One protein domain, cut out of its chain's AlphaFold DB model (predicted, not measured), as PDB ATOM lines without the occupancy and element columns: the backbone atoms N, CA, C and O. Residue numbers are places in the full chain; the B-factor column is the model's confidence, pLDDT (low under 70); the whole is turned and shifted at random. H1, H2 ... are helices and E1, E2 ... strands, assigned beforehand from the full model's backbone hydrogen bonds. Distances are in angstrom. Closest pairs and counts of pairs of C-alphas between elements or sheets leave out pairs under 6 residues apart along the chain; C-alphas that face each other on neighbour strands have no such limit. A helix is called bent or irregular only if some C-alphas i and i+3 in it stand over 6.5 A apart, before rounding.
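What this domain is: This is residues 20 to 225 of the 231 residues of the protein "Hypothetical protein" of Fabrea salina (UniProt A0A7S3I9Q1). A twisted sheet of four strands, with H2 over E1 and E3, makes a head at one end of a rod, and a long bundle of four helices, H1, H3, H4 and H5, makes the rest. The 206 printed residues hold H1 E1 H2 E2 E3 H3 H4 E4 H5 in chain order; the sheet, E1 E3 E2 E4, is antiparallel. The class is mixed, helices and strands; the whole is loose, with a radius of gyration of the C-alphas of 23.1 A and spans of 76 by 32 by 24 A.

Where its parts are: The strands are E1, residues 50 to 55, E3, 93 to 102, 27.3 A long, E2, 82 to 90, and E4, 186 to 194. The helices are H2, 62 to 72, H1, 20 to 45, 37.7 A, H3, 106 to 131, 37.6 A, H4, 135 to 174, 55.0 A, and H5, 196 to 224, 41.9 A. C-alpha 20 is at (87.113, 77.284, 107.014), C-alpha 224 at (91.642, 86.164, 117.315).

How they stand to each other: N 52 and O 99 of E1 and E3, 2.9 A, N 86 and O 98 of the hairpin E2 and E3, 2.8 A, and N 85 and O 192 of E2 and E4, 2.8 A, are within hydrogen-bond range. E1, H2 and E2 form a split strand-helix-strand unit, E3 between its strands, with a left-handed crossover. H2's height over the sheet is 8.8 A; its closest C-alphas to E1 are Cys 66 and Cys 53, 5.9 A. H4, irregular with C-alphas 169 and 172 7.6 A apart, has a kink of 33 degrees near residue 168 and stands at the sheet's level. H5 only grazes the sheet. The bundle is up and down, each helix running against the one before. H4 touches H5, closest C-alphas Met 149 and Ala 209, 4.5 A, at a shallow tilt of 14 degrees. H1 touches H3, closest C-alphas Leu 33 and Ala 120, 5.8 A. H1 and H4 are apart. O i to N i+4 pairs are within hydrogen-bond range throughout H1, H2, H3 and H5, and in 34 of 36 in H4.

The domain as a whole: The C-alphas farthest apart, Glu 184 and Asn 225, are 76.7 A apart. The printed part has no cut. The link from H4 to E4 is long. The pLDDT is under 70 at residues 56 to 63, 89 to 96, 106 to 107 and 176 to 189.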
ATOM      1  N   ASP A  20      88.049  76.510 107.848       78.25
ATOM      2  CA  ASP A  20      87.113  77.284 107.014       78.25
ATOM      3  C   ASP A  20      87.274  78.806 107.186       78.25
ATOM      4  O   ASP A  20      87.177  79.564 106.220       78.25
ATOM      5  N   ASN A  21      87.635  79.256 108.392       80.38
ATOM      6  CA  ASN A  21      87.931  80.662 108.679       80.38
ATOM      7  C   ASN A  21      89.164  81.180 107.918       80.38
ATOM      8  O   ASN A  21      89.142  82.298 107.400       80.38
ATOM      9  N   THR A  22      90.218  80.369 107.799       84.69
ATOM     10  CA  THR A  22      91.430  80.704 107.032       84.69
ATOM     11  C   THR A  22      91.122  80.756 105.537       84.69
ATOM     12  O   THR A  22      91.531  81.700 104.864       84.69
ATOM     13  N   LYS A  23      90.345  79.792 105.020       84.94
ATOM     14  CA  LYS A  23      89.907  79.772 103.613       84.94
ATOM     15  C   LYS A  23      89.081  81.010 103.269       84.94
ATOM     16  O   LYS A  23      89.338  81.662 102.258       84.94
ATOM     17  N   LYS A  24      88.133  81.377 104.136       88.75
ATOM     18  CA  LYS A  24      87.310  82.582 103.974       88.75
ATOM     19  C   LYS A  24      88.166  83.850 103.962       88.75
ATOM     20  O   LYS A  24      88.042  84.644 103.034       88.75
ATOM     21  N   ALA A  25      89.049  84.030 104.947       90.94
ATOM     22  CA  ALA A  25      89.931  85.197 105.011       90.94
ATOM     23  C   ALA A  25      90.840  85.295 103.773       90.94
ATOM     24  O   ALA A  25      90.996  86.376 103.204       90.94
ATOM     25  N   TYR A  26      91.372  84.161 103.309       90.94
ATOM     26  CA  TYR A  26      92.200  84.088 102.108       90.94
ATOM     27  C   TYR A  26      91.438  84.513 100.846       90.94
ATOM     28  O   TYR A  26      91.916  85.367 100.101       90.94
ATOM     29  N   LEU A  27      90.235  83.970 100.627       92.31
ATOM     30  CA  LEU A  27      89.395  84.328  99.480       92.31
ATOM     31  C   LEU A  27      89.016  85.808  99.490       92.31
ATOM     32  O   LEU A  27      89.112  86.469  98.459       92.31
ATOM     33  N   VAL A  28      88.627  86.342 100.651       95.56
ATOM     34  CA  VAL A  28      88.281  87.762 100.780       95.56
ATOM     35  C   VAL A  28      89.482  88.643 100.429       95.56
ATOM     36  O   VAL A  28      89.330  89.574  99.647       95.56
ATOM     37  N   LEU A  29      90.683  88.326 100.923       96.31
ATOM     38  CA  LEU A  29      91.894  89.072 100.569       96.31
ATOM     39  C   LEU A  29      92.227  88.992  99.073       96.31
ATOM     40  O   LEU A  29      92.625  90.000  98.496       96.31
ATOM     41  N   LEU A  30      92.051  87.833  98.429       95.81
ATOM     42  CA  LEU A  30      92.268  87.702  96.984       95.81
ATOM     43  C   LEU A  30      91.292  88.556  96.171       95.81
ATOM     44  O   LEU A  30      91.710  89.218  95.221       95.81
ATOM     45  N   VAL A  31      90.012  88.572  96.551       97.00
ATOM     46  CA  VAL A  31      89.005  89.424  95.904       97.00
ATOM     47  C   VAL A  31      89.359  90.899  96.097       97.00
ATOM     48  O   VAL A  31      89.405  91.639  95.117       97.00
ATOM     49  N   THR A  32      89.701  91.320  97.320       97.25
ATOM     50  CA  THR A  32      90.129  92.701  97.594       97.25
ATOM     51  C   THR A  32      91.370  93.081  96.782       97.25
ATOM     52  O   THR A  32      91.428  94.180  96.232       97.25
ATOM     53  N   LEU A  33      92.344  92.173  96.641       97.50
ATOM     54  CA  LEU A  33      93.526  92.398  95.806       97.50
ATOM     55  C   LEU A  33      93.151  92.583  94.331       97.50
ATOM     56  O   LEU A  33      93.635  93.515  93.695       97.50
ATOM     57  N   ALA A  34      92.276  91.733  93.790       96.81
ATOM     58  CA  ALA A  34      91.817  91.849  92.408       96.81
ATOM     59  C   ALA A  34      91.088  93.180  92.155       96.81
ATOM     60  O   ALA A  34      91.330  93.830  91.140       96.81
ATOM     61  N   MET A  35      90.255  93.626  93.101       96.62
ATOM     62  CA  MET A  35      89.578  94.923  93.022       96.62
ATOM     63  C   MET A  35      90.568  96.097  93.050       96.62
ATOM     64  O   MET A  35      90.428  97.029  92.265       96.62
ATOM     65  N   LEU A  36      91.602  96.036  93.896       95.69
ATOM     66  CA  LEU A  36      92.671  97.044  93.940       95.69
ATOM     67  C   LEU A  36      93.471  97.106  92.632       95.69
ATOM     68  O   LEU A  36      93.798  98.194  92.162       95.69
ATOM     69  N   LEU A  37      93.755  95.959  92.013       95.12
ATOM     70  CA  LEU A  37      94.409  95.914  90.702       95.12
ATOM     71  C   LEU A  37      93.519  96.512  89.604       95.12
ATOM     72  O   LEU A  37      94.012  97.243  88.746       95.12
ATOM     73  N   LEU A  38      92.209  96.259  89.657       93.56
ATOM     74  CA  LEU A  38      91.256  96.879  88.738       93.56
ATOM     75  C   LEU A  38      91.185  98.402  88.940       93.56
ATOM     76  O   LEU A  38      91.164  99.140  87.960       93.56
ATOM     77  N   GLN A  39      91.235  98.892  90.182       91.38
ATOM     78  CA  GLN A  39      91.284 100.333  90.475       91.38
ATOM     79  C   GLN A  39      92.534 100.990  89.930       91.38
ATOM     80  O   GLN A  39      92.449 102.097  89.408       91.38
ATOM     81  N   LEU A  40      93.688 100.328  90.045       91.19
ATOM     82  CA  LEU A  40      94.933 100.817  89.462       91.19
ATOM     83  C   LEU A  40      94.807 100.947  87.944       91.19
ATOM     84  O   LEU A  40      95.186 101.974  87.391       91.19
ATOM     85  N   PHE A  41      94.214  99.947  87.287       89.62
ATOM     86  CA  PHE A  41      93.976  99.981  85.847       89.62
ATOM     87  C   PHE A  41      93.038 101.126  85.437       89.62
ATOM     88  O   PHE A  41      93.377 101.917  84.561       89.62
ATOM     89  N   VAL A  42      91.888 101.265  86.101       87.12
ATOM     90  CA  VAL A  42      90.915 102.328  85.797       87.12
ATOM     91  C   VAL A  42      91.482 103.714  86.131       87.12
ATOM     92  O   VAL A  42      91.330 104.647  85.346       87.12
ATOM     93  N   SER A  43      92.216 103.838  87.241       85.00
ATOM     94  CA  SER A  43      92.909 105.076  87.614       85.00
ATOM     95  C   SER A  43      93.944 105.482  86.574       85.00
ATOM     96  O   SER A  43      94.056 106.670  86.296       85.00
ATOM     97  N   TYR A  44      94.668 104.514  86.002       83.75
ATOM     98  CA  TYR A  44      95.638 104.740  84.935       83.75
ATOM     99  C   TYR A  44      94.970 105.154  83.619       83.75
ATOM    100  O   TYR A  44      95.436 106.087  82.977       83.75
ATOM    101  N   MET A  45      93.852 104.525  83.232       81.06
ATOM    102  CA  MET A  45      93.093 104.941  82.039       81.06
ATOM    103  C   MET A  45      92.571 106.379  82.143       81.06
ATOM    104  O   MET A  45      92.436 107.055  81.131       81.06
ATOM    105  N   GLY A  46      92.280 106.845  83.359       71.75
ATOM    106  CA  GLY A  46      91.888 108.229  83.620       71.75
ATOM    107  C   GLY A  46      93.049 109.232  83.646       71.75
ATOM    108  O   GLY A  46      92.805 110.400  83.955       71.75
ATOM    109  N   MET A  47      94.291 108.800  83.380       77.25
ATOM    110  CA  MET A  47      95.467 109.672  83.320       77.25
ATOM    111  C   MET A  47      95.760 110.148  81.898       77.25
ATOM    112  O   MET A  47      95.659 109.398  80.932       77.25
ATOM    113  N   GLY A  48      96.271 111.376  81.811       76.19
ATOM    114  CA  GLY A  48      96.738 111.968  80.565       76.19
ATOM    115  C   GLY A  48      95.627 112.657  79.785       76.19
ATOM    116  O   GLY A  48      94.459 112.281  79.834       76.19
ATOM    117  N   SER A  49      96.005 113.713  79.073       82.06
ATOM    118  CA  SER A  49      95.110 114.360  78.128       82.06
ATOM    119  C   SER A  49      95.242 113.706  76.761       82.06
ATOM    120  O   SER A  49      96.350 113.455  76.280       82.06
ATOM    121  N   SER A  50      94.111 113.455  76.113       84.12
ATOM    122  CA  SER A  50      94.090 113.059  74.709       84.12
ATOM    123  C   SER A  50      93.223 114.011  73.913       84.12
ATOM    124  O   SER A  50      92.168 114.452  74.362       84.12
ATOM    125  N   TRP A  51      93.686 114.325  72.712       86.56
ATOM    126  CA  TRP A  51      92.941 115.113  71.749       86.56
ATOM    127  C   TRP A  51      93.062 114.414  70.405       86.56
ATOM    128  O   TRP A  51      94.174 114.214  69.906       86.56
ATOM    129  N   THR A  52      91.929 114.014  69.848       85.06
ATOM    130  CA  THR A  52      91.855 113.338  68.553       85.06
ATOM    131  C   THR A  52      90.806 114.022  67.697       85.06
ATOM    132  O   THR A  52      89.809 114.515  68.213       85.06
ATOM    133  N   CYS A  53      91.049 114.086  66.393       81.75
ATOM    134  CA  CYS A  53      90.139 114.695  65.436       81.75
ATOM    135  C   CYS A  53      90.032 113.787  64.218       81.75
ATOM    136  O   CYS A  53      91.047 113.339  63.684       81.75
ATOM    137  N   GLY A  54      88.800 113.491  63.824       72.94
ATOM    138  CA  GLY A  54      88.466 112.729  62.636       72.94
ATOM    139  C   GLY A  54      87.569 113.564  61.735       72.94
ATOM    140  O   GLY A  54      86.505 114.008  62.167       72.94
ATOM    141  N   LEU A  55      87.983 113.753  60.485       71.75
ATOM    142  CA  LEU A  55      87.084 114.160  59.405       71.75
ATOM    143  C   LEU A  55      86.997 113.062  58.350       71.75
ATOM    144  O   LEU A  55      87.827 112.148  58.314       71.75
ATOM    145  N   ASP A  56      86.011 113.195  57.469       65.19
ATOM    146  CA  ASP A  56      85.925 112.410  56.247       65.19
ATOM    147  C   ASP A  56      87.203 112.621  55.407       65.19
ATOM    148  O   ASP A  56      87.557 113.744  55.042       65.19
ATOM    149  N   ASN A  57      87.943 111.540  55.135       56.41
ATOM    150  CA  ASN A  57      89.296 111.567  54.548       56.41
ATOM    151  C   ASN A  57      89.350 112.123  53.111       56.41
ATOM    152  O   ASN A  57      90.421 112.204  52.511       56.41
ATOM    153  N   SER A  58      88.195 112.449  52.541       58.53
ATOM    154  CA  SER A  58      88.024 112.947  51.183       58.53
ATOM    155  C   SER A  58      88.030 114.483  51.079       58.53
ATOM    156  O   SER A  58      88.080 115.001  49.962       58.53
ATOM    157  N   ASP A  59      88.034 115.218  52.201       60.69
ATOM    158  CA  ASP A  59      88.023 116.689  52.216       60.69
ATOM    159  C   ASP A  59      89.450 117.289  52.334       60.69
ATOM    160  O   ASP A  59      90.153 117.030  53.314       60.69
ATOM    161  N   PRO A  60      89.924 118.109  51.375       60.03
ATOM    162  CA  PRO A  60      91.257 118.720  51.425       60.03
ATOM    163  C   PRO A  60      91.432 119.779  52.531       60.03
ATOM    164  O   PRO A  60      92.569 120.133  52.838       60.03
ATOM    165  N   ALA A  61      90.352 120.272  53.155       63.72
ATOM    166  CA  ALA A  61      90.411 121.242  54.259       63.72
ATOM    167  C   ALA A  61      90.617 120.600  55.653       63.72
ATOM    168  O   ALA A  61      90.646 121.301  56.669       63.72
ATOM    169  N   HIS A  62      90.772 119.271  55.705       63.09
ATOM    170  CA  HIS A  62      90.890 118.447  56.920       63.09
ATOM    171  C   HIS A  62      91.860 119.004  57.990       63.09
ATOM    172  O   HIS A  62      91.439 119.180  59.140       63.09
ATOM    173  N   PRO A  63      93.112 119.398  57.663       69.50
ATOM    174  CA  PRO A  63      94.074 119.839  58.678       69.50
ATOM    175  C   PRO A  63      93.687 121.161  59.360       69.50
ATOM    176  O   PRO A  63      93.900 121.330  60.563       69.50
ATOM    177  N   ASP A  64      93.100 122.099  58.615       72.50
ATOM    178  CA  ASP A  64      92.774 123.439  59.114       72.50
ATOM    179  C   ASP A  64      91.563 123.431  60.052       72.50
ATOM    180  O   ASP A  64      91.501 124.222  61.000       72.50
ATOM    181  N   ILE A  65      90.614 122.518  59.824       72.56
ATOM    182  CA  ILE A  65      89.445 122.330  60.689       72.56
ATOM    183  C   ILE A  65      89.873 121.699  62.019       72.56
ATOM    184  O   ILE A  65      89.504 122.209  63.076       72.56
ATOM    185  N   CYS A  66      90.718 120.663  61.993       76.38
ATOM    186  CA  CYS A  66      91.249 120.066  63.220       76.38
ATOM    187  C   CYS A  66      92.086 121.058  64.038       76.38
ATOM    188  O   CYS A  66      91.937 121.132  65.257       76.38
ATOM    189  N   ASN A  67      92.952 121.848  63.397       77.38
ATOM    190  CA  ASN A  67      93.758 122.848  64.104       77.38
ATOM    191  C   ASN A  67      92.890 123.926  64.765       77.38
ATOM    192  O   ASN A  67      93.151 124.316  65.904       77.38
ATOM    193  N   TYR A  68      91.836 124.366  64.077       75.69
ATOM    194  CA  TYR A  68      90.861 125.295  64.637       75.69
ATOM    195  C   TYR A  68      90.118 124.678  65.829       75.69
ATOM    196  O   TYR A  68      90.160 125.254  66.917       75.69
ATOM    197  N   LEU A  69      89.551 123.474  65.675       75.06
ATOM    198  CA  LEU A  69      88.876 122.742  66.755       75.06
ATOM    199  C   LEU A  69      89.781 122.565  67.976       75.06
ATOM    200  O   LEU A  69      89.352 122.762  69.106       75.06
ATOM    201  N   ARG A  70      91.068 122.275  67.762       77.81
ATOM    202  CA  ARG A  70      92.046 122.163  68.846       77.81
ATOM    203  C   ARG A  70      92.277 123.476  69.586       77.81
ATOM    204  O   ARG A  70      92.549 123.449  70.785       77.81
ATOM    205  N   SER A  71      92.223 124.610  68.889       74.56
ATOM    206  CA  SER A  71      92.412 125.924  69.517       74.56
ATOM    207  C   SER A  71      91.221 126.360  70.368       74.56
ATOM    208  O   SER A  71      91.428 127.027  71.378       74.56
ATOM    209  N   VAL A  72      90.005 125.945  69.999       71.12
ATOM    210  CA  VAL A  72      88.761 126.349  70.676       71.12
ATOM    211  C   VAL A  72      88.247 125.307  71.670       71.12
ATOM    212  O   VAL A  72      87.525 125.652  72.597       71.12
ATOM    213  N   ALA A  73      88.659 124.044  71.532       73.75
ATOM    214  CA  ALA A  73      88.234 122.944  72.386       73.75
ATOM    215  C   ALA A  73      89.451 122.101  72.811       73.75
ATOM    216  O   ALA A  73      89.953 121.235  72.087       73.75
ATOM    217  N   SER A  74      89.963 122.392  74.010       79.19
ATOM    218  CA  SER A  74      91.102 121.693  74.616       79.19
ATOM    219  C   SER A  74      91.008 121.696  76.141       79.19
ATOM    220  O   SER A  74      90.341 122.546  76.723       79.19
ATOM    221  N   CYS A  75      91.770 120.827  76.808       80.38
ATOM    222  CA  CYS A  75      91.856 120.777  78.277       80.38
ATOM    223  C   CYS A  75      92.561 121.978  78.927       80.38
ATOM    224  O   CYS A  75      92.847 121.953  80.116       80.38
ATOM    225  N   ARG A  76      92.906 123.015  78.147       78.56
ATOM    226  CA  ARG A  76      93.267 124.336  78.687       78.56
ATOM    227  C   ARG A  76      92.044 125.222  78.916       78.56
ATOM    228  O   ARG A  76      92.132 126.157  79.697       78.56
ATOM    229  N   LEU A  77      90.968 124.963  78.175       77.25
ATOM    230  CA  LEU A  77      89.712 125.710  78.220       77.25
ATOM    231  C   LEU A  77      88.639 124.945  78.999       77.25
ATOM    232  O   LEU A  77      87.794 125.565  79.627       77.25
ATOM    233  N   LEU A  78      88.694 123.614  78.957       79.81
ATOM    234  CA  LEU A  78      87.794 122.727  79.683       79.81
ATOM    235  C   LEU A  78      88.403 122.337  81.030       79.81
ATOM    236  O   LEU A  78      89.556 121.895  81.080       79.81
ATOM    237  N   THR A  79      87.622 122.464  82.100       83.44
ATOM    238  CA  THR A  79      88.016 122.031  83.448       83.44
ATOM    239  C   THR A  79      87.859 120.517  83.536       83.44
ATOM    240  O   THR A  79      86.757 120.024  83.370       83.44
ATOM    241  N   GLY A  80      88.933 119.754  83.746       83.06
ATOM    242  CA  GLY A  80      88.833 118.299  83.932       83.06
ATOM    243  C   GLY A  80      88.321 117.908  85.329       83.06
ATOM    244  O   GLY A  80      88.361 118.729  86.242       83.06
ATOM    245  N   PRO A  81      87.916 116.643  85.541       89.44
ATOM    246  CA  PRO A  81      87.979 115.532  84.595       89.44
ATOM    247  C   PRO A  81      86.722 115.416  83.717       89.44
ATOM    248  O   PRO A  81      85.605 115.437  84.224       89.44
ATOM    249  N   LEU A  82      86.885 115.218  82.406       90.12
ATOM    250  CA  LEU A  82      85.763 114.967  81.488       90.12
ATOM    251  C   LEU A  82      86.220 114.359  80.165       90.12
ATOM    252  O   LEU A  82      87.351 114.558  79.724       90.12
ATOM    253  N   LYS A  83      85.305 113.656  79.499       88.88
ATOM    254  CA  LYS A  83      85.420 113.324  78.080       88.88
ATOM    255  C   LYS A  83      84.411 114.168  77.312       88.88
ATOM    256  O   LYS A  83      83.218 114.051  77.559       88.88
ATOM    257  N   ALA A  84      84.883 114.996  76.392       86.38
ATOM    258  CA  ALA A  84      84.050 115.787  75.505       86.38
ATOM    259  C   ALA A  84      84.175 115.295  74.064       86.38
ATOM    260  O   ALA A  84      85.268 114.966  73.601       86.38
ATOM    261  N   GLN A  85      83.060 115.286  73.346       85.31
ATOM    262  CA  GLN A  85      83.013 115.040  71.915       85.31
ATOM    263  C   GLN A  85      82.357 116.235  71.230       85.31
ATOM    264  O   GLN A  85      81.231 116.588  71.556       85.31
ATOM    265  N   VAL A  86      83.066 116.855  70.292       81.50
ATOM    266  CA  VAL A  86      82.555 117.955  69.466       81.50
ATOM    267  C   VAL A  86      82.272 117.406  68.076       81.50
ATOM    268  O   VAL A  86      83.152 116.782  67.485       81.50
ATOM    269  N   THR A  87      81.077 117.647  67.545       77.75
ATOM    270  CA  THR A  87      80.700 117.284  66.173       77.75
ATOM    271  C   THR A  87      80.283 118.539  65.414       77.75
ATOM    272  O   THR A  87      79.473 119.320  65.910       77.75
ATOM    273  N   LEU A  88      80.851 118.740  64.223       72.75
ATOM    274  CA  LEU A  88      80.516 119.845  63.326       72.75
ATOM    275  C   LEU A  88      79.787 119.323  62.084       72.75
ATOM    276  O   LEU A  88      80.324 118.502  61.327       72.75
ATOM    277  N   ASP A  89      78.605 119.880  61.839       67.81
ATOM    278  CA  ASP A  89      77.840 119.670  60.617       67.81
ATOM    279  C   ASP A  89      78.157 120.769  59.598       67.81
ATOM    280  O   ASP A  89      77.915 121.959  59.815       67.81
ATOM    281  N   ILE A  90      78.658 120.365  58.430       63.44
ATOM    282  CA  ILE A  90      78.955 121.260  57.306       63.44
ATOM    283  C   ILE A  90      78.091 120.805  56.130       63.44
ATOM    284  O   ILE A  90      78.267 119.698  55.620       63.44
ATOM    285  N   ASN A  91      77.163 121.651  55.668       55.88
ATOM    286  CA  ASN A  91      76.241 121.336  54.563       55.88
ATOM    287  C   ASN A  91      75.378 120.069  54.782       55.88
ATOM    288  O   ASN A  91      75.210 119.273  53.860       55.88
ATOM    289  N   ASN A  92      74.807 119.890  55.982       53.84
ATOM    290  CA  ASN A  92      73.957 118.742  56.367       53.84
ATOM    291  C   ASN A  92      74.663 117.370  56.310       53.84
ATOM    292  O   ASN A  92      74.013 116.338  56.139       53.84
ATOM    293  N   GLN A  93      75.990 117.357  56.447       54.31
ATOM    294  CA  GLN A  93      76.797 116.154  56.633       54.31
ATOM    295  C   GLN A  93      77.718 116.352  57.842       54.31
ATOM    296  O   GLN A  93      78.335 117.414  57.969       54.31
ATOM    297  N   ALA A  94      77.835 115.331  58.695       56.44
ATOM    298  CA  ALA A  94      78.793 115.311  59.798       56.44
ATOM    299  C   ALA A  94      80.207 115.219  59.211       56.44
ATOM    300  O   ALA A  94      80.665 114.142  58.833       56.44
ATOM    301  N   LYS A  95      80.871 116.368  59.055       64.25
ATOM    302  CA  LYS A  95      82.155 116.443  58.345       64.25
ATOM    303  C   LYS A  95      83.355 116.395  59.275       64.25
ATOM    304  O   LYS A  95      84.410 115.955  58.831       64.25
ATOM    305  N   ALA A  96      83.216 116.804  60.537       69.88
ATOM    306  CA  ALA A  96      84.308 116.779  61.506       69.88
ATOM    307  C   ALA A  96      83.832 116.367  62.897       69.88
ATOM    308  O   ALA A  96      82.803 116.837  63.375       69.88
ATOM    309  N   SER A  97      84.622 115.538  63.570       77.75
ATOM    310  CA  SER A  97      84.445 115.195  64.977       77.75
ATOM    311  C   SER A  97      85.775 115.314  65.712       77.75
ATOM    312  O   SER A  97      86.821 114.944  65.177       77.75
ATOM    313  N   ALA A  98      85.751 115.834  66.930       82.81
ATOM    314  CA  ALA A  98      86.898 115.846  67.821       82.81
ATOM    315  C   ALA A  98      86.525 115.203  69.153       82.81
ATOM    316  O   ALA A  98      85.501 115.533  69.742       82.81
ATOM    317  N   GLU A  99      87.371 114.301  69.635       86.81
ATOM    318  CA  GLU A  99      87.270 113.719  70.968       86.81
ATOM    319  C   GLU A  99      88.393 114.275  71.847       86.81
ATOM    320  O   GLU A  99      89.578 114.240  71.492       86.81
ATOM    321  N   ILE A 100      87.997 114.781  73.010       86.75
ATOM    322  CA  ILE A 100      88.833 115.469  73.983       86.75
ATOM    323  C   ILE A 100      88.673 114.739  75.311       86.75
ATOM    324  O   ILE A 100      87.567 114.601  75.820       86.75
ATOM    325  N   VAL A 101      89.774 114.286  75.894       88.25
ATOM    326  CA  VAL A 101      89.784 113.670  77.223       88.25
ATOM    327  C   VAL A 101      90.652 114.532  78.118       88.25
ATOM    328  O   VAL A 101      91.853 114.675  77.875       88.25
ATOM    329  N   CYS A 102      90.031 115.119  79.134       88.44
ATOM    330  CA  CYS A 102      90.689 115.925  80.144       88.44
ATOM    331  C   CYS A 102      90.807 115.108  81.427       88.44
ATOM    332  O   CYS A 102      89.786 114.693  81.976       88.44
ATOM    333  N   PRO A 103      92.037 114.829  81.886       87.25
ATOM    334  CA  PRO A 103      92.254 113.976  83.040       87.25
ATOM    335  C   PRO A 103      91.881 114.703  84.332       87.25
ATOM    336  O   PRO A 103      91.609 115.904  84.350       87.25
ATOM    337  N   TRP A 104      91.945 113.964  85.434       81.94
ATOM    338  CA  TRP A 104      92.067 114.566  86.757       81.94
ATOM    339  C   TRP A 104      93.311 115.456  86.832       81.94
ATOM    340  O   TRP A 104      94.290 115.229  86.112       81.94
ATOM    341  N   GLU A 105      93.343 116.377  87.792       73.62
ATOM    342  CA  GLU A 105      94.598 117.028  88.158       73.62
ATOM    343  C   GLU A 105      95.668 115.981  88.518       73.62
ATOM    344  O   GLU A 105      95.402 115.016  89.248       73.62
ATOM    345  N   ASN A 106      96.892 116.171  88.006       65.88
ATOM    346  CA  ASN A 106      97.980 115.191  88.125       65.88
ATOM    347  C   ASN A 106      98.236 114.778  89.585       65.88
ATOM    348  O   ASN A 106      98.381 113.590  89.868       65.88
ATOM    349  N   ALA A 107      98.189 115.732  90.521       64.31
ATOM    350  CA  ALA A 107      98.398 115.468  91.943       64.31
ATOM    351  C   ALA A 107      97.338 114.519  92.542       64.31
ATOM    352  O   ALA A 107      97.684 113.633  93.324       64.31
ATOM    353  N   SER A 108      96.063 114.651  92.151       70.62
ATOM    354  CA  SER A 108      94.995 113.766  92.644       70.62
ATOM    355  C   SER A 108      95.148 112.341  92.094       70.62
ATOM    356  O   SER A 108      95.086 111.360  92.842       70.62
ATOM    357  N   SER A 109      95.450 112.210  90.796       70.50
ATOM    358  CA  SER A 109      95.670 110.899  90.158       70.50
ATOM    359  C   SER A 109      96.847 110.135  90.758       70.50
ATOM    360  O   SER A 109      96.745 108.933  91.018       70.50
ATOM    361  N   GLU A 110      97.965 110.820  90.993       81.06
ATOM    362  CA  GLU A 110      99.176 110.219  91.551       81.06
ATOM    363  C   GLU A 110      98.953 109.722  92.985       81.06
ATOM    364  O   GLU A 110      99.346 108.597  93.315       81.06
ATOM    365  N   LEU A 111      98.259 110.502  93.821       85.62
ATOM    366  CA  LEU A 111      97.901 110.099  95.184       85.62
ATOM    367  C   LEU A 111      96.997 108.863  95.194       85.62
ATOM    368  O   LEU A 111      97.272 107.913  95.933       85.62
ATOM    369  N   ARG A 112      95.968 108.819  94.338       87.44
ATOM    370  CA  ARG A 112      95.060 107.664  94.232       87.44
ATOM    371  C   ARG A 112      95.799 106.383  93.855       87.44
ATOM    372  O   ARG A 112      95.552 105.328  94.451       87.44
ATOM    373  N   ILE A 113      96.725 106.466  92.899       90.00
ATOM    374  CA  ILE A 113      97.572 105.334  92.506       90.00
ATOM    375  C   ILE A 113      98.461 104.911  93.673       90.00
ATOM    376  O   ILE A 113      98.493 103.726  94.005       90.00
ATOM    377  N   CYS A 114      99.120 105.855  94.351       92.62
ATOM    378  CA  CYS A 114      99.981 105.554  95.494       92.62
ATOM    379  C   CYS A 114      99.218 104.845  96.620       92.62
ATOM    380  O   CYS A 114      99.680 103.820  97.127       92.62
ATOM    381  N   PHE A 115      98.029 105.335  96.977       94.31
ATOM    382  CA  PHE A 115      97.188 104.712  98.001       94.31
ATOM    383  C   PHE A 115      96.725 103.317  97.581       94.31
ATOM    384  O   PHE A 115      96.763 102.395  98.393       94.31
ATOM    385  N   SER A 116      96.364 103.132  96.311       94.25
ATOM    386  CA  SER A 116      95.937 101.833  95.781       94.25
ATOM    387  C   SER A 116      97.082 100.812  95.764       94.25
ATOM    388  O   SER A 116      96.890  99.670  96.180       94.25
ATOM    389  N   VAL A 117      98.296 101.213  95.363       96.00
ATOM    390  CA  VAL A 117      99.492 100.350  95.418       96.00
ATOM    391  C   VAL A 117      99.820  99.978  96.862       96.00
ATOM    392  O   VAL A 117     100.052  98.808  97.167       96.00
ATOM    393  N   ALA A 118      99.817 100.951  97.775       96.31
ATOM    394  CA  ALA A 118     100.143 100.705  99.173       96.31
ATOM    395  C   ALA A 118      99.091  99.821  99.874       96.31
ATOM    396  O   ALA A 118      99.445  98.932 100.652       96.31
ATOM    397  N   ALA A 119      97.810  99.980  99.529       96.81
ATOM    398  CA  ALA A 119      96.740  99.082  99.950       96.81
ATOM    399  C   ALA A 119      96.896  97.668  99.364       96.81
ATOM    400  O   ALA A 119      96.693  96.679 100.065       96.81
ATOM    401  N   ALA A 120      97.307  97.529  98.101       97.12
ATOM    402  CA  ALA A 120      97.572  96.214  97.517       97.12
ATOM    403  C   ALA A 120      98.720  95.504  98.252       97.12
ATOM    404  O   ALA A 120      98.616  94.321  98.585       97.12
ATOM    405  N   LEU A 121      99.783  96.238  98.593       97.06
ATOM    406  CA  LEU A 121     100.880  95.720  99.410       97.06
ATOM    407  C   LEU A 121     100.405  95.298 100.807       97.06
ATOM    408  O   LEU A 121     100.812  94.235 101.281       97.06
ATOM    409  N   SER A 122      99.517  96.061 101.453       97.19
ATOM    410  CA  SER A 122      98.960  95.656 102.750       97.19
ATOM    411  C   SER A 122      98.160  94.357 102.646       97.19
ATOM    412  O   SER A 122      98.288  93.488 103.509       97.19
ATOM    413  N   VAL A 123      97.389  94.159 101.576       97.50
ATOM    414  CA  VAL A 123      96.657  92.909 101.320       97.50
ATOM    415  C   VAL A 123      97.614  91.734 101.094       97.50
ATOM    416  O   VAL A 123      97.404  90.660 101.659       97.50
ATOM    417  N   VAL A 124      98.719  91.933 100.366       96.88
ATOM    418  CA  VAL A 124      99.779  90.917 100.201       96.88
ATOM    419  C   VAL A 124     100.427  90.547 101.541       96.88
ATOM    420  O   VAL A 124     100.726  89.371 101.781       96.88
ATOM    421  N   VAL A 125     100.597  91.510 102.454       95.88
ATOM    422  CA  VAL A 125     101.025  91.235 103.836       95.88
ATOM    423  C   VAL A 125      99.992  90.372 104.566       95.88
ATOM    424  O   VAL A 125     100.382  89.418 105.235       95.88
ATOM    425  N   GLY A 126      98.694  90.635 104.391       94.00
ATOM    426  CA  GLY A 126      97.611  89.806 104.936       94.00
ATOM    427  C   GLY A 126      97.649  88.365 104.417       94.00
ATOM    428  O   GLY A 126      97.633  87.421 105.204       94.00
ATOM    429  N   LEU A 127      97.816  88.180 103.104       94.38
ATOM    430  CA  LEU A 127      97.975  86.856 102.487       94.38
ATOM    431  C   LEU A 127      99.221  86.131 103.022       94.38
ATOM    432  O   LEU A 127      99.183  84.936 103.317       94.38
ATOM    433  N   SER A 128     100.320  86.865 103.203       91.56
ATOM    434  CA  SER A 128     101.549  86.337 103.804       91.56
ATOM    435  C   SER A 128     101.365  85.968 105.276       91.56
ATOM    436  O   SER A 128     101.971  85.001 105.738       91.56
ATOM    437  N   ALA A 129     100.537  86.713 106.014       91.62
ATOM    438  CA  ALA A 129     100.196  86.420 107.400       91.62
ATOM    439  C   ALA A 129      99.432  85.100 107.511       91.62
ATOM    440  O   ALA A 129      99.805  84.279 108.343       91.62
ATOM    441  N   LEU A 130      98.449  84.866 106.632       89.88
ATOM    442  CA  LEU A 130      97.737  83.589 106.543       89.88
ATOM    443  C   LEU A 130      98.694  82.445 106.199       89.88
ATOM    444  O   LEU A 130      98.694  81.416 106.861       89.88
ATOM    445  N   SER A 131      99.565  82.640 105.201       85.38
ATOM    446  CA  SER A 131     100.496  81.594 104.760       85.38
ATOM    447  C   SER A 131     101.544  81.200 105.803       85.38
ATOM    448  O   SER A 131     102.087  80.097 105.723       85.38
ATOM    449  N   LYS A 132     101.895  82.115 106.709       85.81
ATOM    450  CA  LYS A 132     102.916  81.916 107.748       85.81
ATOM    451  C   LYS A 132     102.318  81.802 109.150       85.81
ATOM    452  O   LYS A 132     103.089  81.788 110.103       85.81
ATOM    453  N   GLU A 133     100.989  81.824 109.269       86.19
ATOM    454  CA  GLU A 133     100.253  81.857 110.541       86.19
ATOM    455  C   GLU A 133     100.800  82.921 111.517       86.19
ATOM    456  O   GLU A 133     100.970  82.709 112.715       86.19
ATOM    457  N   SER A 134     101.136  84.105 110.992       86.56
ATOM    458  CA  SER A 134     101.870  85.131 111.742       86.56
ATOM    459  C   SER A 134     100.956  86.226 112.295       86.56
ATOM    460  O   SER A 134     100.500  87.100 111.550       86.56
ATOM    461  N   LYS A 135     100.787  86.261 113.626       89.25
ATOM    462  CA  LYS A 135     100.044  87.328 114.331       89.25
ATOM    463  C   LYS A 135     100.618  88.719 114.042       89.25
ATOM    464  O   LYS A 135      99.870  89.622 113.676       89.25
ATOM    465  N   LYS A 136     101.946  88.875 114.073       93.25
ATOM    466  CA  LYS A 136     102.620  90.157 113.788       93.25
ATOM    467  C   LYS A 136     102.316  90.691 112.383       93.25
ATOM    468  O   LYS A 136     102.026  91.873 112.226       93.25
ATOM    469  N   LEU A 137     102.373  89.837 111.354       92.25
ATOM    470  CA  LEU A 137     102.048  90.258 109.984       92.25
ATOM    471  C   LEU A 137     100.559  90.580 109.833       92.25
ATOM    472  O   LEU A 137     100.208  91.517 109.122       92.25
ATOM    473  N   SER A 138      99.690  89.850 110.533       93.31
ATOM    474  CA  SER A 138      98.255  90.135 110.521       93.31
ATOM    475  C   SER A 138      97.928  91.490 111.150       93.31
ATOM    476  O   SER A 138      97.111  92.225 110.611       93.31
ATOM    477  N   GLU A 139      98.616  91.875 112.228       95.06
ATOM    478  CA  GLU A 139      98.454  93.187 112.863       95.06
ATOM    479  C   GLU A 139      98.959  94.314 111.973       95.06
ATOM    480  O   GLU A 139      98.302  95.348 111.858       95.06
ATOM    481  N   LEU A 140     100.082  94.091 111.285       96.25
ATOM    482  CA  LEU A 140     100.577  95.030 110.285       96.25
ATOM    483  C   LEU A 140      99.556  95.227 109.156       96.25
ATOM    484  O   LEU A 140      99.264  96.370 108.806       96.25
ATOM    485  N   HIS A 141      98.980  94.141 108.624       96.31
ATOM    486  CA  HIS A 141      97.897  94.215 107.642       96.31
ATOM    487  C   HIS A 141      96.694  94.985 108.194       96.31
ATOM    488  O   HIS A 141      96.261  95.933 107.557       96.31
ATOM    489  N   ILE A 142      96.188  94.633 109.379       96.81
ATOM    490  CA  ILE A 142      94.994  95.259 109.967       96.81
ATOM    491  C   ILE A 142      95.183  96.773 110.124       96.81
ATOM    492  O   ILE A 142      94.341  97.551 109.680       96.81
ATOM    493  N   ASN A 143      96.304  97.203 110.710       96.75
ATOM    494  CA  ASN A 143      96.568  98.623 110.949       96.75
ATOM    495  C   ASN A 143      96.743  99.398 109.636       96.75
ATOM    496  O   ASN A 143      96.167 100.472 109.465       96.75
ATOM    497  N   SER A 144      97.512  98.847 108.691       97.00
ATOM    498  CA  SER A 144      97.726  99.497 107.393       97.00
ATOM    499  C   SER A 144      96.464  99.503 106.527       97.00
ATOM    500  O   SER A 144      96.191 100.500 105.869       97.00
ATOM    501  N   ALA A 145      95.653  98.447 106.557       96.00
ATOM    502  CA  ALA A 145      94.402  98.371 105.811       96.00
ATOM    503  C   ALA A 145      93.357  99.368 106.330       96.00
ATOM    504  O   ALA A 145      92.708 100.011 105.512       96.00
ATOM    505  N   TYR A 146      93.242  99.582 107.648       96.38
ATOM    506  CA  TYR A 146      92.404 100.664 108.185       96.38
ATOM    507  C   TYR A 146      92.866 102.046 107.718       96.38
ATOM    508  O   TYR A 146      92.045 102.861 107.300       96.38
ATOM    509  N   PHE A 147      94.176 102.297 107.760       97.25
ATOM    510  CA  PHE A 147      94.741 103.565 107.309       97.25
ATOM    511  C   PHE A 147      94.479 103.807 105.814       97.25
ATOM    512  O   PHE A 147      93.978 104.865 105.438       97.25
ATOM    513  N   PHE A 148      94.738 102.815 104.959       96.62
ATOM    514  CA  PHE A 148      94.512 102.955 103.520       96.62
ATOM    515  C   PHE A 148      93.036 102.949 103.129       96.62
ATOM    516  O   PHE A 148      92.681 103.621 102.168       96.62
ATOM    517  N   MET A 149      92.165 102.268 103.876       96.25
ATOM    518  CA  MET A 149      90.714 102.383 103.705       96.25
ATOM    519  C   MET A 149      90.265 103.839 103.867       96.25
ATOM    520  O   MET A 149      89.551 104.357 103.010       96.25
ATOM    521  N   PHE A 150      90.745 104.518 104.914       96.00
ATOM    522  CA  PHE A 150      90.442 105.929 105.144       96.00
ATOM    523  C   PHE A 150      90.980 106.827 104.021       96.00
ATOM    524  O   PHE A 150      90.238 107.650 103.488       96.00
ATOM    525  N   LEU A 151      92.240 106.640 103.612       95.81
ATOM    526  CA  LEU A 151      92.843 107.428 102.531       95.81
ATOM    527  C   LEU A 151      92.144 107.226 101.180       95.81
ATOM    528  O   LEU A 151      91.930 108.197 100.460       95.81
ATOM    529  N   LEU A 152      91.754 105.993 100.844       94.38
ATOM    530  CA  LEU A 152      91.006 105.700  99.618       94.38
ATOM    531  C   LEU A 152      89.601 106.312  99.653       94.38
ATOM    532  O   LEU A 152      89.153 106.850  98.643       94.38
ATOM    533  N   GLY A 153      88.928 106.287 100.807       94.81
ATOM    534  CA  GLY A 153      87.638 106.958 100.986       94.81
ATOM    535  C   GLY A 153      87.737 108.480 100.831       94.81
ATOM    536  O   GLY A 153      86.918 109.081 100.136       94.81
ATOM    537  N   LEU A 154      88.767 109.105 101.411       94.12
ATOM    538  CA  LEU A 154      89.033 110.533 101.216       94.12
ATOM    539  C   LEU A 154      89.346 110.866  99.756       94.12
ATOM    540  O   LEU A 154      88.746 111.790  99.214       94.12
ATOM    541  N   ALA A 155      90.231 110.105  99.108       92.56
ATOM    542  CA  ALA A 155      90.569 110.308  97.699       92.56
ATOM    543  C   ALA A 155      89.323 110.212  96.803       92.56
ATOM    544  O   ALA A 155      89.085 111.096  95.993       92.56
ATOM    545  N   SER A 156      88.468 109.211  97.038       93.25
ATOM    546  CA  SER A 156      87.195 109.048  96.317       93.25
ATOM    547  C   SER A 156      86.234 110.226  96.530       93.25
ATOM    548  O   SER A 156      85.470 110.573  95.635       93.25
ATOM    549  N   THR A 157      86.284 110.866  97.704       93.19
ATOM    550  CA  THR A 157      85.476 112.058  98.010       93.19
ATOM    551  C   THR A 157      85.963 113.269  97.219       93.19
ATOM    552  O   THR A 157      85.158 113.963  96.603       93.19
ATOM    553  N   PHE A 158      87.278 113.503  97.193       91.38
ATOM    554  CA  PHE A 158      87.864 114.572  96.384       91.38
ATOM    555  C   PHE A 158      87.642 114.346  94.889       91.38
ATOM    556  O   PHE A 158      87.350 115.300  94.175       91.38
ATOM    557  N   ASP A 159      87.705 113.095  94.434       90.56
ATOM    558  CA  ASP A 159      87.383 112.738  93.056       90.56
ATOM    559  C   ASP A 159      85.925 113.100  92.710       90.56
ATOM    560  O   ASP A 159      85.671 113.716  91.680       90.56
ATOM    561  N   LEU A 160      84.950 112.802  93.577       91.19
ATOM    562  CA  LEU A 160      83.563 113.222  93.331       91.19
ATOM    563  C   LEU A 160      83.409 114.745  93.279       91.19
ATOM    564  O   LEU A 160      82.717 115.244  92.396       91.19
ATOM    565  N   PHE A 161      84.059 115.484  94.182       91.31
ATOM    566  CA  PHE A 161      84.013 116.948  94.148       91.31
ATOM    567  C   PHE A 161      84.631 117.516  92.872       91.31
ATOM    568  O   PHE A 161      84.064 118.435  92.290       91.31
ATOM    569  N   ALA A 162      85.737 116.946  92.394       89.19
ATOM    570  CA  ALA A 162      86.342 117.366  91.136       89.19
ATOM    571  C   ALA A 162      85.429 117.078  89.932       89.19
ATOM    572  O   ALA A 162      85.337 117.907  89.031       89.19
ATOM    573  N   VAL A 163      84.712 115.945  89.916       91.06
ATOM    574  CA  VAL A 163      83.715 115.670  88.864       91.06
ATOM    575  C   VAL A 163      82.556 116.662  88.924       91.06
ATOM    576  O   VAL A 163      82.192 117.213  87.894       91.06
ATOM    577  N   GLN A 164      82.005 116.927  90.111       90.44
ATOM    578  CA  GLN A 164      80.909 117.890  90.281       90.44
ATOM    579  C   GLN A 164      81.318 119.297  89.844       90.44
ATOM    580  O   GLN A 164      80.588 119.951  89.107       90.44
ATOM    581  N   GLN A 165      82.513 119.735  90.236       88.94
ATOM    582  CA  GLN A 165      83.046 121.025  89.818       88.94
ATOM    583  C   GLN A 165      83.243 121.086  88.295       88.94
ATOM    584  O   GLN A 165      82.876 122.074  87.670       88.94
ATOM    585  N   SER A 166      83.763 120.020  87.682       88.25
ATOM    586  CA  SER A 166      83.870 119.903  86.223       88.25
ATOM    587  C   SER A 166      82.497 119.985  85.535       88.25
ATOM    588  O   SER A 166      82.346 120.684  84.533       88.25
ATOM    589  N   GLU A 167      81.469 119.327  86.072       89.12
ATOM    590  CA  GLU A 167      80.104 119.400  85.535       89.12
ATOM    591  C   GLU A 167      79.540 120.830  85.585       89.12
ATOM    592  O   GLU A 167      78.950 121.289  84.604       89.12
ATOM    593  N   GLU A 168      79.751 121.545  86.693       87.50
ATOM    594  CA  GLU A 168      79.306 122.931  86.873       87.50
ATOM    595  C   GLU A 168      80.064 123.906  85.959       87.50
ATOM    596  O   GLU A 168      79.440 124.673  85.218       87.50
ATOM    597  N   ASP A 169      81.398 123.843  85.954       85.19
ATOM    598  CA  ASP A 169      82.261 124.774  85.217       85.19
ATOM    599  C   ASP A 169      82.103 124.631  83.696       85.19
ATOM    600  O   ASP A 169      82.162 125.618  82.957       85.19
ATOM    601  N   ASN A 170      81.862 123.411  83.204       82.88
ATOM    602  CA  ASN A 170      81.712 123.164  81.772       82.88
ATOM    603  C   ASN A 170      80.256 123.240  81.283       82.88
ATOM    604  O   ASN A 170      80.035 123.156  80.075       82.88
ATOM    605  N   TYR A 171      79.258 123.445  82.154       80.06
ATOM    606  CA  TYR A 171      77.831 123.398  81.789       80.06
ATOM    607  C   TYR A 171      77.473 124.279  80.581       80.06
ATOM    608  O   TYR A 171      76.756 123.846  79.675       80.06
ATOM    609  N   LEU A 172      77.980 125.516  80.535       73.94
ATOM    610  CA  LEU A 172      77.674 126.455  79.449       73.94
ATOM    611  C   LEU A 172      78.336 126.062  78.120       73.94
ATOM    612  O   LEU A 172      77.712 126.222  77.066       73.94
ATOM    613  N   LEU A 173      79.567 125.545  78.186       73.69
ATOM    614  CA  LEU A 173      80.356 125.082  77.037       73.69
ATOM    615  C   LEU A 173      79.763 123.796  76.453       73.69
ATOM    616  O   LEU A 173      79.532 123.713  75.252       73.69
ATOM    617  N   CYS A 174      79.428 122.835  77.313       74.94
ATOM    618  CA  CYS A 174      78.807 121.573  76.926       74.94
ATOM    619  C   CYS A 174      77.406 121.764  76.327       74.94
ATOM    620  O   CYS A 174      77.011 121.007  75.453       74.94
ATOM    621  N   ASN A 175      76.665 122.793  76.748       70.06
ATOM    622  CA  ASN A 175      75.364 123.126  76.160       70.06
ATOM    623  C   ASN A 175      75.452 124.091  74.965       70.06
ATOM    624  O   ASN A 175      74.412 124.545  74.492       70.06
ATOM    625  N   LEU A 176      76.664 124.450  74.510       65.19
ATOM    626  CA  LEU A 176      76.908 125.411  73.421       65.19
ATOM    627  C   LEU A 176      76.164 126.748  73.592       65.19
ATOM    628  O   LEU A 176      75.881 127.463  72.634       65.19
ATOM    629  N   SER A 177      75.850 127.104  74.837       55.00
ATOM    630  CA  SER A 177      75.064 128.297  75.168       55.00
ATOM    631  C   SER A 177      75.864 129.599  75.042       55.00
ATOM    632  O   SER A 177      75.265 130.665  74.948       55.00
ATOM    633  N   ASN A 178      77.197 129.498  74.967       47.62
ATOM    634  CA  ASN A 178      78.124 130.586  74.667       47.62
ATOM    635  C   ASN A 178      79.053 130.163  73.512       47.62
ATOM    636  O   ASN A 178      80.150 129.664  73.740       47.62
ATOM    637  N   GLU A 179      78.558 130.324  72.285       48.81
ATOM    638  CA  GLU A 179      79.311 130.622  71.055       48.81
ATOM    639  C   GLU A 179      80.702 129.971  70.886       48.81
ATOM    640  O   GLU A 179      81.746 130.587  71.108       48.81
ATOM    641  N   LEU A 180      80.733 128.773  70.303       51.81
ATOM    642  CA  LEU A 180      81.732 128.519  69.268       51.81
ATOM    643  C   LEU A 180      81.276 129.340  68.057       51.81
ATOM    644  O   LEU A 180      80.226 129.070  67.490       51.81
ATOM    645  N   VAL A 181      81.972 130.432  67.735       49.75
ATOM    646  CA  VAL A 181      81.614 131.266  66.575       49.75
ATOM    647  C   VAL A 181      81.861 130.429  65.318       49.75
ATOM    648  O   VAL A 181      83.034 130.193  65.000       49.75
ATOM    649  N   PRO A 182      80.818 129.977  64.596       50.88
ATOM    650  CA  PRO A 182      81.019 129.095  63.462       50.88
ATOM    651  C   PRO A 182      81.839 129.825  62.397       50.88
ATOM    652  O   PRO A 182      81.540 130.963  62.023       50.88
ATOM    653  N   LYS A 183      82.882 129.166  61.878       52.06
ATOM    654  CA  LYS A 183      83.471 129.573  60.593       52.06
ATOM    655  C   LYS A 183      82.361 129.576  59.533       52.06
ATOM    656  O   LYS A 183      81.452 128.747  59.585       52.06
ATOM    657  N   GLU A 184      82.454 130.475  58.551       47.41
ATOM    658  CA  GLU A 184      81.531 130.496  57.408       47.41
ATOM    659  C   GLU A 184      81.371 129.080  56.812       47.41
ATOM    660  O   GLU A 184      82.355 128.449  56.428       47.41
ATOM    661  N   GLY A 185      80.130 128.574  56.765       49.59
ATOM    662  CA  GLY A 185      79.787 127.258  56.203       49.59
ATOM    663  C   GLY A 185      79.474 126.134  57.205       49.59
ATOM    664  O   GLY A 185      79.124 125.037  56.766       49.59
ATOM    665  N   VAL A 186      79.567 126.368  58.519       56.00
ATOM    666  CA  VAL A 186      79.080 125.424  59.545       56.00
ATOM    667  C   VAL A 186      77.579 125.643  59.772       56.00
ATOM    668  O   VAL A 186      77.149 126.754  60.073       56.00
ATOM    669  N   ASN A 187      76.779 124.586  59.603       53.44
ATOM    670  CA  ASN A 187      75.312 124.639  59.693       53.44
ATOM    671  C   ASN A 187      74.773 124.157  61.050       53.44
ATOM    672  O   ASN A 187      73.604 124.397  61.351       53.44
ATOM    673  N   GLY A 188      75.595 123.475  61.850       58.97
ATOM    674  CA  GLY A 188      75.232 122.978  63.174       58.97
ATOM    675  C   GLY A 188      76.449 122.479  63.949       58.97
ATOM    676  O   GLY A 188      77.422 122.010  63.356       58.97
ATOM    677  N   GLU A 189      76.392 122.591  65.273       68.25
ATOM    678  CA  GLU A 189      77.442 122.141  66.187       68.25
ATOM    679  C   GLU A 189      76.800 121.406  67.365       68.25
ATOM    680  O   GLU A 189      75.758 121.826  67.874       68.25
ATOM    681  N   SER A 190      77.412 120.305  67.800       71.75
ATOM    682  CA  SER A 190      77.059 119.641  69.054       71.75
ATOM    683  C   SER A 190      78.309 119.384  69.889       71.75
ATOM    684  O   SER A 190      79.377 119.063  69.363       71.75
ATOM    685  N   MET A 191      78.177 119.539  71.206       76.81
ATOM    686  CA  MET A 191      79.196 119.159  72.171       76.81
ATOM    687  C   MET A 191      78.560 118.238  73.208       76.81
ATOM    688  O   MET A 191      77.603 118.606  73.876       76.81
ATOM    689  N   GLU A 192      79.083 117.026  73.339       82.69
ATOM    690  CA  GLU A 192      78.640 116.062  74.339       82.69
ATOM    691  C   GLU A 192      79.724 115.903  75.397       82.69
ATOM    692  O   GLU A 192      80.832 115.461  75.095       82.69
ATOM    693  N   CYS A 193      79.408 116.249  76.643       86.31
ATOM    694  CA  CYS A 193      80.300 116.067  77.783       86.31
ATOM    695  C   CYS A 193      79.873 114.860  78.617       86.31
ATOM    696  O   CYS A 193      78.711 114.712  78.991       86.31
ATOM    697  N   ASN A 194      80.833 113.999  78.931       88.75
ATOM    698  CA  ASN A 194      80.627 112.727  79.596       88.75
ATOM    699  C   ASN A 194      81.588 112.577  80.782       88.75
ATOM    700  O   ASN A 194      82.811 112.655  80.639       88.75
ATOM    701  N   HIS A 195      81.009 112.290  81.948       90.19
ATOM    702  CA  HIS A 195      81.711 112.119  83.220       90.19
ATOM    703  C   HIS A 195      81.636 110.679  83.761       90.19
ATOM    704  O   HIS A 195      82.153 110.390  84.839       90.19
ATOM    705  N   TYR A 196      81.012 109.742  83.034       89.19
ATOM    706  CA  TYR A 196      80.682 108.402  83.538       89.19
ATOM    707  C   TYR A 196      81.899 107.603  83.997       89.19
ATOM    708  O   TYR A 196      81.843 106.981  85.055       89.19
ATOM    709  N   LEU A 197      83.001 107.620  83.240       86.88
ATOM    710  CA  LEU A 197      84.222 106.905  83.625       86.88
ATOM    711  C   LEU A 197      84.796 107.448  84.942       86.88
ATOM    712  O   LEU A 197      85.240 106.679  85.796       86.88
ATOM    713  N   TYR A 198      84.758 108.767  85.124       89.94
ATOM    714  CA  TYR A 198      85.298 109.447  86.298       89.94
ATOM    715  C   TYR A 198      84.420 109.230  87.532       89.94
ATOM    716  O   TYR A 198      84.930 108.815  88.573       89.94
ATOM    717  N   ASN A 199      83.099 109.356  87.378       91.38
ATOM    718  CA  ASN A 199      82.123 108.984  88.402       91.38
ATOM    719  C   ASN A 199      82.264 107.510  88.803       91.38
ATOM    720  O   ASN A 199      82.351 107.190  89.988       91.38
ATOM    721  N   PHE A 200      82.363 106.600  87.828       91.75
ATOM    722  CA  PHE A 200      82.599 105.180  88.093       91.75
ATOM    723  C   PHE A 200      83.885 104.961  88.898       91.75
ATOM    724  O   PHE A 200      83.860 104.233  89.885       91.75
ATOM    725  N   THR A 201      84.987 105.617  88.522       90.81
ATOM    726  CA  THR A 201      86.282 105.504  89.220       90.81
ATOM    727  C   THR A 201      86.179 105.938  90.686       90.81
ATOM    728  O   THR A 201      86.713 105.257  91.565       90.81
ATOM    729  N   ALA A 202      85.465 107.035  90.954       92.31
ATOM    730  CA  ALA A 202      85.261 107.557  92.302       92.31
ATOM    731  C   ALA A 202      84.384 106.619  93.154       92.31
ATOM    732  O   ALA A 202      84.772 106.216  94.253       92.31
ATOM    733  N   TYR A 203      83.235 106.175  92.632       94.88
ATOM    734  CA  TYR A 203      82.367 105.224  93.340       94.88
ATOM    735  C   TYR A 203      83.029 103.860  93.554       94.88
ATOM    736  O   TYR A 203      82.867 103.243  94.611       94.88
ATOM    737  N   PHE A 204      83.811 103.393  92.581       94.12
ATOM    738  CA  PHE A 204      84.572 102.155  92.704       94.12
ATOM    739  C   PHE A 204      85.653 102.262  93.795       94.12
ATOM    740  O   PHE A 204      85.871 101.303  94.539       94.12
ATOM    741  N   GLY A 205      86.230 103.450  93.999       93.44
ATOM    742  CA  GLY A 205      87.115 103.739  95.130       93.44
ATOM    743  C   GLY A 205      86.453 103.523  96.499       93.44
ATOM    744  O   GLY A 205      87.028 102.849  97.360       93.44
ATOM    745  N   TYR A 206      85.206 103.977  96.695       95.31
ATOM    746  CA  TYR A 206      84.445 103.687  97.922       95.31
ATOM    747  C   TYR A 206      84.144 102.197  98.097       95.31
ATOM    748  O   TYR A 206      84.262 101.666  99.205       95.31
ATOM    749  N   LEU A 207      83.780 101.507  97.014       96.38
ATOM    750  CA  LEU A 207      83.547 100.062  97.038       96.38
ATOM    751  C   LEU A 207      84.803  99.313  97.521       96.38
ATOM    752  O   LEU A 207      84.707  98.386  98.325       96.38
ATOM    753  N   ILE A 208      85.990  99.744  97.090       95.94
ATOM    754  CA  ILE A 208      87.273  99.164  97.509       95.94
ATOM    755  C   ILE A 208      87.608  99.494  98.955       95.94
ATOM    756  O   ILE A 208      88.077  98.614  99.678       95.94
ATOM    757  N   ALA A 209      87.344 100.720  99.405       96.38
ATOM    758  CA  ALA A 209      87.468 101.069 100.817       96.38
ATOM    759  C   ALA A 209      86.589 100.139 101.682       96.38
ATOM    760  O   ALA A 209      87.058  99.578 102.676       96.38
ATOM    761  N   GLY A 210      85.353  99.869 101.247       97.38
ATOM    762  CA  GLY A 210      84.469  98.881 101.872       97.38
ATOM    763  C   GLY A 210      85.029  97.452 101.840       97.38
ATOM    764  O   GLY A 210      84.999  96.752 102.854       97.38
ATOM    765  N   ALA A 211      85.599  97.023 100.711       96.81
ATOM    766  CA  ALA A 211      86.227  95.707 100.577       96.81
ATOM    767  C   ALA A 211      87.452  95.539 101.494       96.81
ATOM    768  O   ALA A 211      87.632  94.473 102.085       96.81
ATOM    769  N   LEU A 212      88.265  96.587 101.666       96.75
ATOM    770  CA  LEU A 212      89.382  96.620 102.615       96.75
ATOM    771  C   LEU A 212      88.904  96.542 104.064       96.75
ATOM    772  O   LEU A 212      89.489  95.817 104.868       96.75
ATOM    773  N   LEU A 213      87.826  97.248 104.410       97.19
ATOM    774  CA  LEU A 213      87.228  97.156 105.740       97.19
ATOM    775  C   LEU A 213      86.733  95.730 106.020       97.19
ATOM    776  O   LEU A 213      87.035  95.153 107.068       97.19
ATOM    777  N   TYR A 214      86.032  95.131 105.059       96.88
ATOM    778  CA  TYR A 214      85.532  93.766 105.177       96.88
ATOM    779  C   TYR A 214      86.668  92.734 105.251       96.88
ATOM    780  O   TYR A 214      86.616  91.821 106.084       96.88
ATOM    781  N   SER A 215      87.732  92.878 104.454       95.94
ATOM    782  CA  SER A 215      88.905  91.997 104.540       95.94
ATOM    783  C   SER A 215      89.624  92.134 105.879       95.94
ATOM    784  O   SER A 215      89.990  91.129 106.485       95.94
ATOM    785  N   THR A 216      89.747  93.362 106.385       95.75
ATOM    786  CA  THR A 216      90.345  93.655 107.694       95.75
ATOM    787  C   THR A 216      89.557  93.003 108.826       95.75
ATOM    788  O   THR A 216      90.146  92.384 109.712       95.75
ATOM    789  N   TYR A 217      88.224  93.077 108.778       95.44
ATOM    790  CA  TYR A 217      87.356  92.400 109.742       95.44
ATOM    791  C   TYR A 217      87.578  90.880 109.739       95.44
ATOM    792  O   TYR A 217      87.795  90.291 110.798       95.44
ATOM    793  N   ASN A 218      87.598  90.246 108.560       94.12
ATOM    794  CA  ASN A 218      87.838  88.802 108.457       94.12
ATOM    795  C   ASN A 218      89.240  88.416 108.959       94.12
ATOM    796  O   ASN A 218      89.380  87.408 109.648       94.12
ATOM    797  N   MET A 219      90.262  89.232 108.683       93.56
ATOM    798  CA  MET A 219      91.615  89.016 109.206       93.56
ATOM    799  C   MET A 219      91.700  89.167 110.723       93.56
ATOM    800  O   MET A 219      92.423  88.410 111.366       93.56
ATOM    801  N   LYS A 220      90.946  90.101 111.311       93.69
ATOM    802  CA  LYS A 220      90.855  90.249 112.767       93.69
ATOM    803  C   LYS A 220      90.217  89.015 113.408       93.69
ATOM    804  O   LYS A 220      90.811  88.434 114.306       93.69
ATOM    805  N   VAL A 221      89.074  88.565 112.887       91.25
ATOM    806  CA  VAL A 221      88.400  87.341 113.358       91.25
ATOM    807  C   VAL A 221      89.306  86.118 113.210       91.25
ATOM    808  O   VAL A 221      89.371  85.285 114.109       91.25
ATOM    809  N   TRP A 222      90.027  85.998 112.093       91.44
ATOM    810  CA  TRP A 222      91.001  84.924 111.907       91.44
ATOM    811  C   TRP A 222      92.133  84.990 112.943       91.44
ATOM    812  O   TRP A 222      92.432  83.976 113.568       91.44
ATOM    813  N   LYS A 223      92.717  86.175 113.174       88.69
ATOM    814  CA  LYS A 223      93.796  86.384 114.152       88.69
ATOM    815  C   LYS A 223      93.369  85.989 115.564       88.69
ATOM    816  O   LYS A 223      94.134  85.332 116.265       88.69
ATOM    817  N   ASP A 224      92.169  86.398 115.967       86.25
ATOM    818  CA  ASP A 224      91.642  86.164 117.315       86.25
ATOM    819  C   ASP A 224      91.314  84.675 117.550       86.25
ATOM    820  O   ASP A 224      91.395  84.196 118.678       86.25
ATOM    821  N   ASN A 225      91.026  83.926 116.479       82.12
ATOM    822  CA  ASN A 225      90.837  82.472 116.504       82.12
ATOM    823  C   ASN A 225      92.132  81.673 116.277       82.12
ATOM    824  O   ASN A 225      92.101  80.443 116.311       82.12
TER     825      ASN A 225